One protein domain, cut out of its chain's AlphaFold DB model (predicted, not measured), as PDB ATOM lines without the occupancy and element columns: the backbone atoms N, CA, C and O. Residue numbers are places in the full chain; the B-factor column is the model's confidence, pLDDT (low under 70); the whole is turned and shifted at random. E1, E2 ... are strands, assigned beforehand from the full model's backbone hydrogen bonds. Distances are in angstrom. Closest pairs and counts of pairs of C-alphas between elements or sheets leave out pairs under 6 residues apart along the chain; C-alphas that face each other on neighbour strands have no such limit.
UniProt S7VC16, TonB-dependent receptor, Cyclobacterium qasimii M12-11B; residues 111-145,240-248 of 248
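This is residues 111 to 145 and 240 to 248 of the 248 residues of the protein "TonB-dependent receptor" of Cyclobacterium qasimii M12-11B (UniProt S7VC16). With little regular structure, this is two small strand hairpins, E1-E2 and E3-E4, joined by a long looping link, residues 125 to 135. The last stretch, residues 240 to 248, begins between the hairpins and runs toward the link's side. The 44 printed residues, with four named strands and no named helix, are all strand by class, though under half lie in named elements. The whole is compact, radius of gyration of the C-alphas 10.5 A, spanning 25 by 22 by 16 A.

E1, residues 114 to 118, and E2, residues 121 to 124, form an antiparallel hairpin at 146 degrees, with N 115 and O 123 2.9 A apart. E3, residues 136 to 138, and E4, residues 141 to 143, form another at 126 degrees, with N 138 and O 141 2.9 A apart. E2 and E3 are apart.

E1 begins at C-alpha 114 (35.441, 43.356, -38.205) and measures 12.1 A; E2 measures 10.4 A. E4 ends at C-alpha 143 (23.794, 33.895, -45.493).

Residues 146 to 239 are not printed; C-alphas 145 and 240 are 5.0 A apart. The link E2 to E3 is long. No printed residue is under 70 in pLDDT.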
ATOM      1  N   VAL A 111      35.393  34.196 -37.562       92.19
ATOM      2  CA  VAL A 111      36.074  35.366 -38.119       92.19
ATOM      3  C   VAL A 111      35.832  36.550 -37.190       92.19
ATOM      4  O   VAL A 111      34.688  36.850 -36.845       92.19
ATOM      5  N   ASP A 112      36.908  37.206 -36.773       91.75
ATOM      6  CA  ASP A 112      36.910  38.315 -35.823       91.75
ATOM      7  C   ASP A 112      37.535  39.587 -36.423       91.75
ATOM      8  O   ASP A 112      37.936  39.630 -37.585       91.75
ATOM      9  N   GLY A 113      37.587  40.665 -35.634       93.88
ATOM     10  CA  GLY A 113      38.267  41.896 -36.045       93.88
ATOM     11  C   GLY A 113      37.563  42.663 -37.168       93.88
ATOM     12  O   GLY A 113      38.223  43.272 -38.007       93.88
ATOM     13  N   TRP A 114      36.232  42.641 -37.204       95.44
ATOM     14  CA  TRP A 114      35.441  43.356 -38.205       95.44
ATOM     15  C   TRP A 114      35.592  44.876 -38.084       95.44
ATOM     16  O   TRP A 114      35.384  45.457 -37.017       95.44
ATOM     17  N   LYS A 115      35.926  45.533 -39.198       96.69
ATOM     18  CA  LYS A 115      36.015  46.993 -39.319       96.69
ATOM     19  C   LYS A 115      35.097  47.482 -40.424       96.69
ATOM     20  O   LYS A 115      35.084  46.909 -41.509       96.69
ATOM     21  N   SER A 116      34.362  48.559 -40.162       96.62
ATOM     22  CA  SER A 116      33.562  49.193 -41.207       96.62
ATOM     23  C   SER A 116      34.473  49.802 -42.269       96.62
ATOM     24  O   SER A 116      35.442  50.488 -41.936       96.62
ATOM     25  N   ILE A 117      34.133  49.573 -43.534       95.81
ATOM     26  CA  ILE A 117      34.768  50.208 -44.696       95.81
ATOM     27  C   ILE A 117      33.819  51.201 -45.395       95.81
ATOM     28  O   ILE A 117      34.109  51.669 -46.493       95.81
ATOM     29  N   GLY A 118      32.710  51.558 -44.735       96.06
ATOM     30  CA  GLY A 118      31.670  52.450 -45.254       96.06
ATOM     31  C   GLY A 118      30.481  51.710 -45.876       96.06
ATOM     32  O   GLY A 118      30.536  50.508 -46.111       96.06
ATOM     33  N   ASN A 119      29.383  52.437 -46.114       92.94
ATOM     34  CA  ASN A 119      28.163  51.942 -46.777       92.94
ATOM     35  C   ASN A 119      27.561  50.658 -46.172       92.94
ATOM     36  O   ASN A 119      27.012  49.834 -46.891       92.94
ATOM     37  N   GLY A 120      27.686  50.463 -44.856       94.75
ATOM     38  CA  GLY A 120      27.190  49.253 -44.186       94.75
ATOM     39  C   GLY A 120      28.038  47.996 -44.421       94.75
ATOM     40  O   GLY A 120      27.704  46.945 -43.883       94.75
ATOM     41  N   VAL A 121      29.153  48.100 -45.152       96.69
ATOM     42  CA  VAL A 121      30.074  46.989 -45.411       96.69
ATOM     43  C   VAL A 121      31.161  46.934 -44.336       96.69
ATOM     44  O   VAL A 121      31.703  47.961 -43.901       96.69
ATOM     45  N   TYR A 122      31.496  45.715 -43.916       96.56
ATOM     46  CA  TYR A 122      32.544  45.425 -42.945       96.56
ATOM     47  C   TYR A 122      33.553  44.435 -43.537       96.56
ATOM     48  O   TYR A 122      33.170  43.482 -44.206       96.56
ATOM     49  N   GLU A 123      34.839  44.642 -43.256       96.69
ATOM     50  CA  GLU A 123      35.922  43.721 -43.611       96.69
ATOM     51  C   GLU A 123      36.594  43.199 -42.333       96.69
ATOM     52  O   GLU A 123      36.863  43.959 -41.397       96.69
ATOM     53  N   SER A 124      36.885  41.900 -42.290       95.44
ATOM     54  CA  SER A 124      37.691  41.286 -41.234       95.44
ATOM     55  C   SER A 124      39.157  41.724 -41.321       95.44
ATOM     56  O   SER A 124      39.765  41.746 -42.395       95.44
ATOM     57  N   THR A 125      39.792  42.012 -40.181       92.25
ATOM     58  CA  THR A 125      41.254  42.184 -40.149       92.25
ATOM     59  C   THR A 125      42.032  40.872 -40.175       92.25
ATOM     60  O   THR A 125      43.232  40.891 -40.449       92.25
ATOM     61  N   SER A 126      41.372  39.750 -39.898       90.56
ATOM     62  CA  SER A 126      41.977  38.424 -39.809       90.56
ATOM     63  C   SER A 126      41.934  37.717 -41.160       90.56
ATOM     64  O   SER A 126      40.865  37.570 -41.750       90.56
ATOM     65  N   SER A 127      43.089  37.242 -41.640       90.12
ATOM     66  CA  SER A 127      43.158  36.442 -42.863       90.12
ATOM     67  C   SER A 127      42.838  34.966 -42.605       90.12
ATOM     68  O   SER A 127      43.138  34.389 -41.550       90.12
ATOM     69  N   LEU A 128      42.218  34.327 -43.592       91.31
ATOM     70  CA  LEU A 128      41.911  32.903 -43.585       91.31
ATOM     71  C   LEU A 128      42.995  32.128 -44.332       91.31
ATOM     72  O   LEU A 128      43.462  32.547 -45.382       91.31
ATOM     73  N   ASN A 129      43.388  30.952 -43.840       89.75
ATOM     74  CA  ASN A 129      44.318  30.088 -44.570       89.75
ATOM     75  C   ASN A 129      43.581  29.246 -45.632       89.75
ATOM     76  O   ASN A 129      43.619  28.021 -45.605       89.75
ATOM     77  N   THR A 130      42.860  29.913 -46.531       90.50
ATOM     78  CA  THR A 130      42.135  29.311 -47.657       90.50
ATOM     79  C   THR A 130      42.130  30.277 -48.838       90.50
ATOM     80  O   THR A 130      42.313  31.479 -48.659       90.50
ATOM     81  N   ASN A 131      41.921  29.747 -50.040       90.25
ATOM     82  CA  ASN A 131      41.694  30.543 -51.248       90.25
ATOM     83  C   ASN A 131      40.211  30.578 -51.643       90.25
ATOM     84  O   ASN A 131      39.847  31.268 -52.590       90.25
ATOM     85  N   THR A 132      39.360  29.827 -50.942       90.44
ATOM     86  CA  THR A 132      37.925  29.756 -51.209       90.44
ATOM     87  C   THR A 132      37.138  29.709 -49.905       90.44
ATOM     88  O   THR A 132      37.505  29.019 -48.951       90.44
ATOM     89  N   VAL A 133      36.020  30.427 -49.890       93.56
ATOM     90  CA  VAL A 133      34.969  30.326 -48.876       93.56
ATOM     91  C   VAL A 133      33.665  30.137 -49.637       93.56
ATOM     92  O   VAL A 133      33.431  30.800 -50.645       93.56
ATOM     93  N   LYS A 134      32.853  29.172 -49.209       92.38
ATOM     94  CA  LYS A 134      31.583  28.829 -49.871       92.38
ATOM     95  C   LYS A 134      30.367  29.015 -48.974       92.38
ATOM     96  O   LYS A 134      29.252  29.029 -49.472       92.38
ATOM     97  N   VAL A 135      30.588  29.146 -47.670       94.44
ATOM     98  CA  VAL A 135      29.539  29.262 -46.662       94.44
ATOM     99  C   VAL A 135      30.021  30.245 -45.603       94.44
ATOM    100  O   VAL A 135      31.134  30.098 -45.093       94.44
ATOM    101  N   LEU A 136      29.174  31.210 -45.262       95.50
ATOM    102  CA  LEU A 136      29.356  32.126 -44.143       95.50
ATOM    103  C   LEU A 136      28.101  32.077 -43.277       95.50
ATOM    104  O   LEU A 136      26.983  32.023 -43.793       95.50
ATOM    105  N   LEU A 137      28.306  32.046 -41.960       95.81
ATOM    106  CA  LEU A 137      27.228  32.088 -40.986       95.81
ATOM    107  C   LEU A 137      27.315  33.388 -40.193       95.81
ATOM    108  O   LEU A 137      28.389  33.733 -39.698       95.81
ATOM    109  N   ILE A 138      26.178  34.049 -40.003       94.69
ATOM    110  CA  ILE A 138      26.017  35.151 -39.052       94.69
ATOM    111  C   ILE A 138      25.066  34.645 -37.971       94.69
ATOM    112  O   ILE A 138      23.978  34.170 -38.268       94.69
ATOM    113  N   ASN A 139      25.501  34.668 -36.709       92.56
ATOM    114  CA  ASN A 139      24.716  34.170 -35.567       92.56
ATOM    115  C   ASN A 139      24.181  32.728 -35.723       92.56
ATOM    116  O   ASN A 139      23.162  32.373 -35.141       92.56
ATOM    117  N   GLY A 140      24.889  31.882 -36.477       91.81
ATOM    118  CA  GLY A 140      24.497  30.491 -36.721       91.81
ATOM    119  C   GLY A 140      23.597  30.278 -37.944       91.81
ATOM    120  O   GLY A 140      23.331  29.127 -38.282       91.81
ATOM    121  N   GLU A 141      23.188  31.341 -38.636       95.88
ATOM    122  CA  GLU A 141      22.365  31.271 -39.846       95.88
ATOM    123  C   GLU A 141      23.225  31.447 -41.096       95.88
ATOM    124  O   GLU A 141      24.111  32.298 -41.129       95.88
ATOM    125  N   ILE A 142      22.992  30.616 -42.116       96.50
ATOM    126  CA  ILE A 142      23.698  30.713 -43.399       96.50
ATOM    127  C   ILE A 142      23.189  31.948 -44.136       96.50
ATOM    128  O   ILE A 142      21.983  32.094 -44.320       96.50
ATOM    129  N   HIS A 143      24.113  32.774 -44.618       96.19
ATOM    130  CA  HIS A 143      23.794  33.895 -45.493       96.19
ATOM    131  C   HIS A 143      24.303  33.671 -46.916       96.19
ATOM    132  O   HIS A 143      25.329  33.013 -47.134       96.19
ATOM    133  N   GLU A 144      23.577  34.219 -47.890       94.94
ATOM    134  CA  GLU A 144      23.939  34.105 -49.297       94.94
ATOM    135  C   GLU A 144      25.190  34.926 -49.622       94.94
ATOM    136  O   GLU A 144      25.435  35.998 -49.067       94.94
ATOM    137  N   MET A 145      26.020  34.378 -50.507       97.56
ATOM    138  CA  MET A 145      27.108  35.145 -51.094       97.56
ATOM    139  C   MET A 145      26.491  36.245 -51.951       97.56
ATOM    140  O   MET A 145      25.608  35.953 -52.756       97.56
ATOM    141  N   TRP A 240      27.768  38.587 -48.379       97.56
ATOM    142  CA  TRP A 240      29.205  38.535 -48.151       97.56
ATOM    143  C   TRP A 240      29.957  38.177 -49.430       97.56
ATOM    144  O   TRP A 240      29.424  37.559 -50.350       97.56
ATOM    145  N   TYR A 241      31.234  38.542 -49.475       96.88
ATOM    146  CA  TYR A 241      32.181  38.050 -50.468       96.88
ATOM    147  C   TYR A 241      33.499  37.719 -49.774       96.88
ATOM    148  O   TYR A 241      33.757  38.181 -48.663       96.88
ATOM    149  N   PHE A 242      34.325  36.911 -50.427       96.44
ATOM    150  CA  PHE A 242      35.669  36.580 -49.980       96.44
ATOM    151  C   PHE A 242      36.668  36.977 -51.059       96.44
ATOM    152  O   PHE A 242      36.567  36.527 -52.202       96.44
ATOM    153  N   ASN A 243      37.654  37.790 -50.692       93.19
ATOM    154  CA  ASN A 243      38.728  38.223 -51.568       93.19
ATOM    155  C   ASN A 243      39.921  37.255 -51.462       93.19
ATOM    156  O   ASN A 243      40.671  37.307 -50.481       93.19
ATOM    157  N   PRO A 244      40.191  36.410 -52.478       90.62
ATOM    158  CA  PRO A 244      41.269  35.425 -52.399       90.62
ATOM    159  C   PRO A 244      42.671  36.048 -52.369       90.62
ATOM    160  O   PRO A 244      43.607  35.415 -51.885       90.62
ATOM    161  N   SER A 245      42.840  37.278 -52.870       90.56
ATOM    162  CA  SER A 245      44.136  37.967 -52.880       90.56
ATOM    163  C   SER A 245      44.540  38.462 -51.494       90.56
ATOM    164  O   SER A 245      45.715  38.395 -51.137       90.56
ATOM    165  N   THR A 246      43.582  38.944 -50.701       92.69
ATOM    166  CA  THR A 246      43.820  39.397 -49.319       92.69
ATOM    167  C   THR A 246      43.509  38.318 -48.283       92.69
ATOM    168  O   THR A 246      43.926  38.446 -47.130       92.69
ATOM    169  N   LYS A 247      42.838  37.240 -48.707       93.44
ATOM    170  CA  LYS A 247      42.338  36.135 -47.886       93.44
ATOM    171  C   LYS A 247      41.391  36.599 -46.780       93.44
ATOM    172  O   LYS A 247      41.474  36.099 -45.655       93.44
ATOM    173  N   LYS A 248      40.534  37.563 -47.095       92.56
ATOM    174  CA  LYS A 248      39.564  38.166 -46.178       92.56
ATOM    175  C   LYS A 248      38.164  38.076 -46.745       92.56
ATOM    176  O   LYS A 248      38.042  38.205 -47.983       92.56
TER     177      LYS A 248